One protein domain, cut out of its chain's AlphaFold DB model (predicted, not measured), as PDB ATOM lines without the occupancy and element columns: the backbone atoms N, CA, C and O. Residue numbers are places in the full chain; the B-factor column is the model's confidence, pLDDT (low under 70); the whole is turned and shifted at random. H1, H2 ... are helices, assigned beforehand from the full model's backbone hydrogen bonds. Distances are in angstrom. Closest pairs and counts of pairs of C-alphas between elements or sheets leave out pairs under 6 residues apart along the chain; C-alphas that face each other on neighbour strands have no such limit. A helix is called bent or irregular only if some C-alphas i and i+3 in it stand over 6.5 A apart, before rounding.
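This is residues 51 to 133 of the 135 residues of an uncharacterized protein of Kaistia algarum (UniProt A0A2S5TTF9). Two long helices, H2 and H4, run the same way and lie side by side over part of their length, with residues 106 to 118 of H4 on H2; H3 folds back along the beginning of H4 as a helical hairpin, and residues 122 to 133, of which 122 to 132 belong to H4, stick out as an arm. The short H1 packs on residues 63 to 67 of H2. The printed part has 83 residues with four named helices, H1, H2, H3 and H4 in that order, and no named strand: all helix. The whole is loose, with a radius of gyration of the C-alphas of 15.9 A, and spans 58 by 22 by 15 A, the arm adding to the longest span.

H1 holds residues 51 to 57, starting at C-alpha 51 (50.808, 21.605, -11.739), and is neither bent nor irregular, but only just: C-alphas 53 and 56 are 6.0 A apart. H2, residues 60 to 83, measures 35.4 A from first to last C-alpha. It has a kink of 30 degrees near residue 77 and is only just irregular, with C-alphas 79 and 82 6.8 A apart. H3 holds residues 86 to 98 and measures 18.3 A. H4, residues 106 to 132, is the longest helix; it measures 39.6 A, from C-alpha 106 (44.119, 21.601, -22.051) to C-alpha 132 (8.489, 8.859, -33.574).

H1 and H2 touch at a steep tilt of 46 degrees, opposite ways; their closest C-alphas, of Cys 54 and Val 63, are 5.3 A apart. H2 and H3 are close but not clearly touching, the closest C-alphas being those of Trp 81 and Gln 89, 7.3 A apart. H4 touches H2 with residues 106 to 118 alone, at a shallow tilt of 25 degrees, the same way; the closest C-alphas, of Ala 73 and Thr 108, are 5.2 A apart. H3 and H4 touch as a helical hairpin at a shallow tilt of 30 degrees, opposite ways, with the C-alphas of Cys 92 and Cys 113 closest at 5.8 A; H4 does this with residues 106 to 117 alone. H1 is apart from H3 and from H4. Every O i to N i+4 pair is within hydrogen-bond range in H3 and H4, against 17 of 20 in H2 and 1 of 3 in H1, where 2 of 4 O i to N i+3 pairs are within range.

The two C-alphas farthest apart, of Gly 59 and Phe 133, are 58.4 A apart. Without the stretch that stands free, the body spans 40 by 23 by 16 A. The printed part has no cut, and no link is long: H1 to H2 and H2 to H3 are tight, H3 to H4 is short. The mean pLDDT of the printed part is 90.7, and residue 133 alone is under 70.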
ATOM      1  N   ASP A  51      49.713  20.854 -12.360       87.31
ATOM      2  CA  ASP A  51      50.808  21.605 -11.739       87.31
ATOM      3  C   ASP A  51      52.025  21.691 -12.673       87.31
ATOM      4  O   ASP A  51      52.620  22.761 -12.863       87.31
ATOM      5  N   SER A  52      52.362  20.588 -13.343       90.06
ATOM      6  CA  SER A  52      53.448  20.536 -14.332       90.06
ATOM      7  C   SER A  52      53.189  21.416 -15.563       90.06
ATOM      8  O   SER A  52      54.115  22.026 -16.106       90.06
ATOM      9  N   ILE A  53      51.934  21.535 -16.002       87.94
ATOM     10  CA  ILE A  53      51.570  22.391 -17.142       87.94
ATOM     11  C   ILE A  53      51.539  23.864 -16.725       87.94
ATOM     12  O   ILE A  53      52.119  24.717 -17.403       87.94
ATOM     13  N   CYS A  54      50.909  24.168 -15.593       90.12
ATOM     14  CA  CYS A  54      50.719  25.535 -15.129       90.12
ATOM     15  C   CYS A  54      52.013  26.187 -14.627       90.12
ATOM     16  O   CYS A  54      52.203  27.380 -14.856       90.12
ATOM     17  N   SER A  55      52.939  25.426 -14.036       90.62
ATOM     18  CA  SER A  55      54.233  25.943 -13.549       90.62
ATOM     19  C   SER A  55      55.099  26.598 -14.635       90.62
ATOM     20  O   SER A  55      55.943  27.439 -14.333       90.62
ATOM     21  N   LYS A  56      54.865  26.283 -15.914       87.44
ATOM     22  CA  LYS A  56      55.602  26.860 -17.051       87.44
ATOM     23  C   LYS A  56      55.151  28.276 -17.428       87.44
ATOM     24  O   LYS A  56      55.752  28.880 -18.313       87.44
ATOM     25  N   ARG A  57      54.093  28.811 -16.805       79.62
ATOM     26  CA  ARG A  57      53.424  30.046 -17.253       79.62
ATOM     27  C   ARG A  57      53.919  31.356 -16.650       79.62
ATOM     28  O   ARG A  57      53.440  32.409 -17.063       79.62
ATOM     29  N   GLY A  58      54.880  31.320 -15.733       82.75
ATOM     30  CA  GLY A  58      55.504  32.529 -15.198       82.75
ATOM     31  C   GLY A  58      55.342  32.661 -13.690       82.75
ATOM     32  O   GLY A  58      55.745  31.769 -12.947       82.75
ATOM     33  N   GLY A  59      54.842  33.810 -13.239       87.50
ATOM     34  CA  GLY A  59      54.770  34.157 -11.825       87.50
ATOM     35  C   GLY A  59      53.738  33.347 -11.041       87.50
ATOM     36  O   GLY A  59      52.815  32.743 -11.585       87.50
ATOM     37  N   ILE A  60      53.885  33.371  -9.714       88.81
ATOM     38  CA  ILE A  60      52.960  32.731  -8.765       88.81
ATOM     39  C   ILE A  60      51.478  33.081  -9.040       88.81
ATOM     40  O   ILE A  60      50.658  32.161  -9.018       88.81
ATOM     41  N   PRO A  61      51.079  34.347  -9.305       90.50
ATOM     42  CA  PRO A  61      49.667  34.648  -9.538       90.50
ATOM     43  C   PRO A  61      49.123  34.019 -10.829       90.50
ATOM     44  O   PRO A  61      47.994  33.530 -10.821       90.50
ATOM     45  N   GLU A  62      49.905  33.968 -11.908       89.81
ATOM     46  CA  GLU A  62      49.497  33.336 -13.168       89.81
ATOM     47  C   GLU A  62      49.384  31.811 -13.036       89.81
ATOM     48  O   GLU A  62      48.453  31.206 -13.573       89.81
ATOM     49  N   VAL A  63      50.297  31.190 -12.283       91.69
ATOM     50  CA  VAL A  63      50.261  29.749 -11.986       91.69
ATOM     51  C   VAL A  63      48.994  29.394 -11.204       91.69
ATOM     52  O   VAL A  63      48.274  28.479 -11.597       91.69
ATOM     53  N   ASN A  64      48.660  30.158 -10.159       92.31
ATOM     54  CA  ASN A  64      47.464  29.912  -9.346       92.31
ATOM     55  C   ASN A  64      46.166  30.052 -10.155       92.31
ATOM     56  O   ASN A  64      45.249  29.250  -9.991       92.31
ATOM     57  N   GLN A  65      46.086  31.046 -11.047       92.19
ATOM     58  CA  GLN A  65      44.931  31.202 -11.936       92.19
ATOM     59  C   GLN A  65      44.808  30.033 -12.919       92.19
ATOM     60  O   GLN A  65      43.701  29.561 -13.170       92.19
ATOM     61  N   CYS A  66      45.933  29.549 -13.453       93.12
ATOM     62  CA  CYS A  66      45.954  28.387 -14.336       93.12
ATOM     63  C   CYS A  66      45.450  27.124 -13.630       93.12
ATOM     64  O   CYS A  66      44.556  26.459 -14.150       93.12
ATOM     65  N   ILE A  67      45.961  26.846 -12.426       93.75
ATOM     66  CA  ILE A  67      45.550  25.683 -11.632       93.75
ATOM     67  C   ILE A  67      44.053  25.752 -11.324       93.75
ATOM     68  O   ILE A  67      43.338  24.784 -11.563       93.75
ATOM     69  N   ALA A  68      43.559  26.906 -10.861       94.00
ATOM     70  CA  ALA A  68      42.147  27.078 -10.528       94.00
ATOM     71  C   ALA A  68      41.223  26.870 -11.742       94.00
ATOM     72  O   ALA A  68      40.172  26.243 -11.618       94.00
ATOM     73  N   ALA A  69      41.613  27.373 -12.919       93.38
ATOM     74  CA  ALA A  69      40.840  27.197 -14.145       93.38
ATOM     75  C   ALA A  69      40.797  25.727 -14.594       93.38
ATOM     76  O   ALA A  69      39.722  25.203 -14.883       93.38
ATOM     77  N   GLU A  70      41.947  25.050 -14.615       94.44
ATOM     78  CA  GLU A  70      42.046  23.651 -15.044       94.44
ATOM     79  C   GLU A  70      41.369  22.689 -14.062       94.44
ATOM     80  O   GLU A  70      40.691  21.763 -14.499       94.44
ATOM     81  N   GLN A  71      41.474  22.928 -12.751       93.25
ATOM     82  CA  GLN A  71      40.732  22.163 -11.743       93.25
ATOM     83  C   GLN A  71      39.221  22.356 -11.901       93.25
ATOM     84  O   GLN A  71      38.480  21.380 -11.945       93.25
ATOM     85  N   GLY A  72      38.760  23.597 -12.090       94.44
ATOM     86  CA  GLY A  72      37.345  23.860 -12.347       94.44
ATOM     87  C   GLY A  72      36.832  23.174 -13.620       94.44
ATOM     88  O   GLY A  72      35.703  22.684 -13.644       94.44
ATOM     89  N   ALA A  73      37.655  23.098 -14.671       95.19
ATOM     90  CA  ALA A  73      37.331  22.344 -15.880       95.19
ATOM     91  C   ALA A  73      37.306  20.828 -15.625       95.19
ATOM     92  O   ALA A  73      36.400  20.150 -16.105       95.19
ATOM     93  N   TYR A  74      38.256  20.301 -14.849       94.06
ATOM     94  CA  TYR A  74      38.302  18.892 -14.460       94.06
ATOM     95  C   TYR A  74      37.046  18.465 -13.693       94.06
ATOM     96  O   TYR A  74      36.422  17.465 -14.043       94.06
ATOM     97  N   ASP A  75      36.627  19.252 -12.701       94.81
ATOM     98  CA  ASP A  75      35.438  18.971 -11.892       94.81
ATOM     99  C   ASP A  75      34.165  18.943 -12.753       94.81
ATOM    100  O   ASP A  75      33.304  18.074 -12.600       94.81
ATOM    101  N   GLN A  76      34.051  19.864 -13.716       95.31
ATOM    102  CA  GLN A  76      32.942  19.870 -14.676       95.31
ATOM    103  C   GLN A  76      32.972  18.644 -15.590       95.31
ATOM    104  O   GLN A  76      31.935  18.015 -15.827       95.31
ATOM    105  N   LEU A  77      34.157  18.282 -16.083       95.62
ATOM    106  CA  LEU A  77      34.349  17.098 -16.906       95.62
ATOM    107  C   LEU A  77      33.958  15.828 -16.149       95.62
ATOM    108  O   LEU A  77      33.257  15.009 -16.723       95.62
ATOM    109  N   GLN A  78      34.284  15.682 -14.862       95.25
ATOM    110  CA  GLN A  78      33.868  14.510 -14.076       95.25
ATOM    111  C   GLN A  78      32.350  14.290 -14.078       95.25
ATOM    112  O   GLN A  78      31.886  13.150 -14.105       95.25
ATOM    113  N   VAL A  79      31.573  15.374 -14.073       95.06
ATOM    114  CA  VAL A  79      30.106  15.314 -14.097       95.06
ATOM    115  C   VAL A  79      29.580  15.015 -15.503       95.06
ATOM    116  O   VAL A  79      28.649  14.228 -15.665       95.06
ATOM    117  N   MET A  80      30.161  15.640 -16.529       95.44
ATOM    118  CA  MET A  80      29.652  15.586 -17.905       95.44
ATOM    119  C   MET A  80      30.190  14.412 -18.729       95.44
ATOM    120  O   MET A  80      29.495  13.912 -19.612       95.44
ATOM    121  N   TRP A  81      31.404  13.946 -18.443       95.00
ATOM    122  CA  TRP A  81      32.067  12.853 -19.149       95.00
ATOM    123  C   TRP A  81      31.234  11.568 -19.228       95.00
ATOM    124  O   TRP A  81      31.055  11.059 -20.337       95.00
ATOM    125  N   PRO A  82      30.650  11.047 -18.125       93.44
ATOM    126  CA  PRO A  82      29.831   9.838 -18.192       93.44
ATOM    127  C   PRO A  82      28.490  10.040 -18.917       93.44
ATOM    128  O   PRO A  82      27.827   9.054 -19.232       93.44
ATOM    129  N   ALA A  83      28.070  11.284 -19.180       93.12
ATOM    130  CA  ALA A  83      26.834  11.573 -19.911       93.12
ATOM    131  C   ALA A  83      26.999  11.484 -21.442       93.12
ATOM    132  O   ALA A  83      26.004  11.401 -22.167       93.12
ATOM    133  N   LEU A  84      28.239  11.502 -21.941       92.62
ATOM    134  CA  LEU A  84      28.551  11.339 -23.358       92.62
ATOM    135  C   LEU A  84      28.461   9.873 -23.783       92.62
ATOM    136  O   LEU A  84      28.871   8.968 -23.057       92.62
ATOM    137  N   SER A  85      28.006   9.638 -25.016       91.31
ATOM    138  CA  SER A  85      28.225   8.343 -25.658       91.31
ATOM    139  C   SER A  85      29.724   8.096 -25.863       91.31
ATOM    140  O   SER A  85      30.504   9.029 -26.064       91.31
ATOM    141  N   ALA A  86      30.141   6.833 -25.868       90.25
ATOM    142  CA  ALA A  86      31.553   6.489 -26.025       90.25
ATOM    143  C   ALA A  86      32.146   6.914 -27.389       90.25
ATOM    144  O   ALA A  86      33.331   7.218 -27.476       90.25
ATOM    145  N   GLU A  87      31.327   7.034 -28.439       90.00
ATOM    146  CA  GLU A  87      31.735   7.634 -29.723       90.00
ATOM    147  C   GLU A  87      32.101   9.122 -29.574       90.00
ATOM    148  O   GLU A  87      33.112   9.591 -30.101       90.00
ATOM    149  N   ARG A  88      31.307   9.875 -28.804       92.81
ATOM    150  CA  ARG A  88      31.564  11.297 -28.547       92.81
ATOM    151  C   ARG A  88      32.736  11.496 -27.589       92.81
ATOM    152  O   ARG A  88      33.506  12.435 -27.775       92.81
ATOM    153  N   GLN A  89      32.905  10.603 -26.610       94.31
ATOM    154  CA  GLN A  89      34.102  10.567 -25.765       94.31
ATOM    155  C   GLN A  89      35.361  10.383 -26.619       94.31
ATOM    156  O   GLN A  89      36.293  11.171 -26.482       94.31
ATOM    157  N   ALA A  90      35.358   9.422 -27.551       93.12
ATOM    158  CA  ALA A  90      36.465   9.212 -28.485       93.12
ATOM    159  C   ALA A  90      36.745  10.465 -29.332       93.12
ATOM    160  O   ALA A  90      37.879  10.924 -29.385       93.12
ATOM    161  N   THR A  91      35.701  11.096 -29.879       93.94
ATOM    162  CA  THR A  91      35.835  12.348 -30.648       93.94
ATOM    163  C   THR A  91      36.518  13.457 -29.839       93.94
ATOM    164  O   THR A  91      37.400  14.154 -30.341       93.94
ATOM    165  N   CYS A  92      36.130  13.637 -28.571       95.75
ATOM    166  CA  CYS A  92      36.766  14.640 -27.720       95.75
ATOM    167  C   CYS A  92      38.176  14.246 -27.271       95.75
ATOM    168  O   CYS A  92      39.000  15.136 -27.064       95.75
ATOM    169  N   MET A  93      38.485  12.952 -27.171       94.81
ATOM    170  CA  MET A  93      39.846  12.479 -26.921       94.81
ATOM    171  C   MET A  93      40.774  12.682 -28.115       94.81
ATOM    172  O   MET A  93      41.910  13.114 -27.923       94.81
ATOM    173  N   ASP A  94      40.291  12.468 -29.336       94.50
ATOM    174  CA  ASP A  94      41.051  12.776 -30.550       94.50
ATOM    175  C   ASP A  94      41.376  14.277 -30.595       94.50
ATOM    176  O   ASP A  94      42.540  14.670 -30.698       94.50
ATOM    177  N   TYR A  95      40.372  15.130 -30.358       94.00
ATOM    178  CA  TYR A  95      40.574  16.576 -30.235       94.00
ATOM    179  C   TYR A  95      41.567  16.947 -29.121       94.00
ATOM    180  O   TYR A  95      42.393  17.857 -29.279       94.00
ATOM    181  N   PHE A  96      41.508  16.243 -27.988       94.94
ATOM    182  CA  PHE A  96      42.405  16.478 -26.866       94.94
ATOM    183  C   PHE A  96      43.866  16.232 -27.242       94.94
ATOM    184  O   PHE A  96      44.724  17.080 -26.985       94.94
ATOM    185  N   HIS A  97      44.140  15.096 -27.878       93.50
ATOM    186  CA  HIS A  97      45.488  14.703 -28.268       93.50
ATOM    187  C   HIS A  97      46.045  15.536 -29.421       93.50
ATOM    188  O   HIS A  97      47.230  15.868 -29.406       93.50
ATOM    189  N   GLU A  98      45.215  15.899 -30.397       93.38
ATOM    190  CA  GLU A  98      45.667  16.660 -31.564       93.38
ATOM    191  C   GLU A  98      45.835  18.149 -31.267       93.38
ATOM    192  O   GLU A  98      46.761  18.788 -31.765       93.38
ATOM    193  N   THR A  99      44.933  18.716 -30.462       90.88
ATOM    194  CA  THR A  99      44.845  20.166 -30.274       90.88
ATOM    195  C   THR A  99      45.046  20.555 -28.820       90.88
ATOM    196  O   THR A  99      45.971  21.313 -28.515       90.88
ATOM    197  N   ALA A 100      44.202  20.053 -27.915       85.88
ATOM    198  CA  ALA A 100      44.088  20.610 -26.567       85.88
ATOM    199  C   ALA A 100      45.366  20.454 -25.734       85.88
ATOM    200  O   ALA A 100      45.721  21.381 -25.016       85.88
ATOM    201  N   ILE A 101      46.097  19.342 -25.861       88.75
ATOM    202  CA  ILE A 101      47.311  19.081 -25.068       88.75
ATOM    203  C   ILE A 101      48.434  20.099 -25.318       88.75
ATOM    204  O   ILE A 101      49.267  20.340 -24.447       88.75
ATOM    205  N   SER A 102      48.451  20.708 -26.505       87.69
ATOM    206  CA  SER A 102      49.395  21.776 -26.855       87.69
ATOM    207  C   SER A 102      48.953  23.149 -26.354       87.69
ATOM    208  O   SER A 102      49.738  24.100 -26.363       87.69
ATOM    209  N   GLN A 103      47.689  23.269 -25.941       88.44
ATOM    210  CA  GLN A 103      47.131  24.526 -25.496       88.44
ATOM    211  C   GLN A 103      47.551  24.837 -24.066       88.44
ATOM    212  O   GLN A 103      47.868  23.945 -23.278       88.44
ATOM    213  N   PRO A 104      47.488  26.119 -23.685       84.62
ATOM    214  CA  PRO A 104      47.815  26.504 -22.330       84.62
ATOM    215  C   PRO A 104      46.850  25.868 -21.301       84.62
ATOM    216  O   PRO A 104      47.266  25.586 -20.175       84.62
ATOM    217  N   PHE A 105      45.575  25.677 -21.666       91.25
ATOM    218  CA  PHE A 105      44.479  25.231 -20.787       91.25
ATOM    219  C   PHE A 105      43.813  23.931 -21.298       91.25
ATOM    220  O   PHE A 105      42.660  23.955 -21.740       91.25
ATOM    221  N   PRO A 106      44.544  22.809 -21.344       92.62
ATOM    222  CA  PRO A 106      44.119  21.601 -22.051       92.62
ATOM    223  C   PRO A 106      42.761  21.043 -21.595       92.62
ATOM    224  O   PRO A 106      41.944  20.688 -22.448       92.62
ATOM    225  N   LEU A 107      42.463  21.000 -20.291       94.62
ATOM    226  CA  LEU A 107      41.157  20.527 -19.807       94.62
ATOM    227  C   LEU A 107      40.053  21.528 -20.090       94.62
ATOM    228  O   LEU A 107      38.931  21.125 -20.372       94.62
ATOM    229  N   THR A 108      40.353  22.826 -20.077       94.69
ATOM    230  CA  THR A 108      39.372  23.846 -20.467       94.69
ATOM    231  C   THR A 108      38.940  23.669 -21.928       94.69
ATOM    232  O   THR A 108      37.749  23.742 -22.239       94.69
ATOM    233  N   TYR A 109      39.879  23.366 -22.829       94.50
ATOM    234  CA  TYR A 109      39.570  23.055 -24.230       94.50
ATOM    235  C   TYR A 109      38.808  21.732 -24.376       94.50
ATOM    236  O   TYR A 109      37.845  21.662 -25.143       94.50
ATOM    237  N   LEU A 110      39.182  20.698 -23.617       95.38
ATOM    238  CA  LEU A 110      38.429  19.442 -23.585       95.38
ATOM    239  C   LEU A 110      36.987  19.658 -23.113       95.38
ATOM    240  O   LEU A 110      36.050  19.155 -23.729       95.38
ATOM    241  N   ASN A 111      36.801  20.457 -22.064       96.00
ATOM    242  CA  ASN A 111      35.495  20.819 -21.533       96.00
ATOM    243  C   ASN A 111      34.621  21.503 -22.596       96.00
ATOM    244  O   ASN A 111      33.457  21.147 -22.766       96.00
ATOM    245  N   ALA A 112      35.195  22.409 -23.392       95.44
ATOM    246  CA  ALA A 112      34.485  23.027 -24.510       95.44
ATOM    247  C   ALA A 112      34.029  21.996 -25.564       95.44
ATOM    248  O   ALA A 112      32.896  22.081 -26.043       95.44
ATOM    249  N   CYS A 113      34.863  20.996 -25.887       96.69
ATOM    250  CA  CYS A 113      34.459  19.891 -26.765       96.69
ATOM    251  C   CYS A 113      33.285  19.102 -26.175       96.69
ATOM    252  O   CYS A 113      32.283  18.876 -26.853       96.69
ATOM    253  N   VAL A 114      33.382  18.728 -24.897       96.88
ATOM    254  CA  VAL A 114      32.351  17.958 -24.189       96.88
ATOM    255  C   VAL A 114      31.009  18.688 -24.185       96.88
ATOM    256  O   VAL A 114      29.991  18.095 -24.542       96.88
ATOM    257  N   VAL A 115      31.000  19.984 -23.867       96.75
ATOM    258  CA  VAL A 115      29.784  20.809 -23.900       96.75
ATOM    259  C   VAL A 115      29.189  20.865 -25.311       96.75
ATOM    260  O   VAL A 115      27.980  20.694 -25.479       96.75
ATOM    261  N   ALA A 116      30.017  21.054 -26.342       96.69
ATOM    262  CA  ALA A 116      29.550  21.069 -27.727       96.69
ATOM    263  C   ALA A 116      28.915  19.729 -28.138       96.69
ATOM    264  O   ALA A 116      27.854  19.710 -28.768       96.69
ATOM    265  N   GLN A 117      29.522  18.610 -27.740       96.12
ATOM    266  CA  GLN A 117      29.001  17.273 -28.008       96.12
ATOM    267  C   GLN A 117      27.694  16.993 -27.256       96.12
ATOM    268  O   GLN A 117      26.758  16.448 -27.838       96.12
ATOM    269  N   LEU A 118      27.569  17.414 -25.997       94.50
ATOM    270  CA  LEU A 118      26.318  17.262 -25.250       94.50
ATOM    271  C   LEU A 118      25.162  18.039 -25.890       94.50
ATOM    272  O   LEU A 118      24.070  17.491 -26.038       94.50
ATOM    273  N   ASN A 119      25.410  19.268 -26.348       94.62
ATOM    274  CA  ASN A 119      24.396  20.061 -27.048       94.62
ATOM    275  C   ASN A 119      23.939  19.368 -28.343       94.62
ATOM    276  O   ASN A 119      22.743  19.214 -28.585       94.62
ATOM    277  N   GLN A 120      24.883  18.847 -29.133       93.06
ATOM    278  CA  GLN A 120      24.558  18.078 -30.338       93.06
ATOM    279  C   GLN A 120      23.767  16.793 -30.036       93.06
ATOM    280  O   GLN A 120      22.969  16.357 -30.865       93.06
ATOM    281  N   GLN A 121      23.993  16.156 -28.884       89.50
ATOM    282  CA  GLN A 121      23.236  14.973 -28.462       89.50
ATOM    283  C   GLN A 121      21.783  15.327 -28.147       89.50
ATOM    284  O   GLN A 121      20.869  14.646 -28.610       89.50
ATOM    285  N   GLN A 122      21.560  16.431 -27.434       89.12
ATOM    286  CA  GLN A 122      20.215  16.912 -27.121       89.12
ATOM    287  C   GLN A 122      19.413  17.253 -28.383       89.12
ATOM    288  O   GLN A 122      18.240  16.881 -28.483       89.12
ATOM    289  N   ASP A 123      20.048  17.892 -29.367       89.19
ATOM    290  CA  ASP A 123      19.409  18.227 -30.642       89.19
ATOM    291  C   ASP A 123      18.995  16.968 -31.426       89.19
ATOM    292  O   ASP A 123      17.873  16.883 -31.936       89.19
ATOM    293  N   GLN A 124      19.863  15.952 -31.487       85.81
ATOM    294  CA  GLN A 124      19.555  14.681 -32.153       85.81
ATOM    295  C   GLN A 124      18.429  13.911 -31.454       85.81
ATOM    296  O   GLN A 124      17.521  13.396 -32.119       85.81
ATOM    297  N   ASP A 125      18.439  13.868 -30.123       83.50
ATOM    298  CA  ASP A 125      17.385  13.222 -29.343       83.50
ATOM    299  C   ASP A 125      16.034  13.905 -29.563       83.50
ATOM    300  O   ASP A 125      14.999  13.244 -29.698       83.50
ATOM    301  N   PHE A 126      16.029  15.237 -29.641       86.00
ATOM    302  CA  PHE A 126      14.826  16.009 -29.918       86.00
ATOM    303  C   PHE A 126      14.248  15.705 -31.306       86.00
ATOM    304  O   PHE A 126      13.037  15.495 -31.446       86.00
ATOM    305  N   LEU A 127      15.102  15.638 -32.329       83.69
ATOM    306  CA  LEU A 127      14.691  15.314 -33.697       83.69
ATOM    307  C   LEU A 127      14.142  13.887 -33.802       83.69
ATOM    308  O   LEU A 127      13.074  13.684 -34.384       83.69
ATOM    309  N   THR A 128      14.816  12.920 -33.183       81.25
ATOM    310  CA  THR A 128      14.378  11.516 -33.162       81.25
ATOM    311  C   THR A 128      13.010  11.378 -32.495       81.25
ATOM    312  O   THR A 128      12.099  10.765 -33.056       81.25
ATOM    313  N   LYS A 129      12.816  12.029 -31.338       80.19
ATOM    314  CA  LYS A 129      11.535  12.026 -30.613       80.19
ATOM    315  C   LYS A 129      10.392  12.613 -31.441       80.19
ATOM    316  O   LYS A 129       9.293  12.057 -31.435       80.19
ATOM    317  N   ARG A 130      10.632  13.695 -32.195       75.81
ATOM    318  CA  ARG A 130       9.620  14.259 -33.107       75.81
ATOM    319  C   ARG A 130       9.233  13.296 -34.227       75.81
ATOM    320  O   ARG A 130       8.060  13.226 -34.569       75.81
ATOM    321  N   GLN A 131      10.184  12.554 -34.792       73.19
ATOM    322  CA  GLN A 131       9.899  11.609 -35.879       73.19
ATOM    323  C   GLN A 131       9.091  10.391 -35.415       73.19
ATOM    324  O   GLN A 131       8.273   9.875 -36.177       73.19
ATOM    325  N   THR A 132       9.278   9.953 -34.167       73.75
ATOM    326  CA  THR A 132       8.489   8.859 -33.574       73.75
ATOM    327  C   THR A 132       7.057   9.260 -33.216       73.75
ATOM    328  O   THR A 132       6.195   8.395 -33.094       73.75
ATOM    329  N   PHE A 133       6.778  10.560 -33.092       63.25
ATOM    330  CA  PHE A 133       5.438  11.093 -32.847       63.25
ATOM    331  C   PHE A 133       4.722  11.347 -34.187       63.25
ATOM    332  O   PHE A 133       4.524  12.485 -34.610       63.25
TER     333      PHE A 133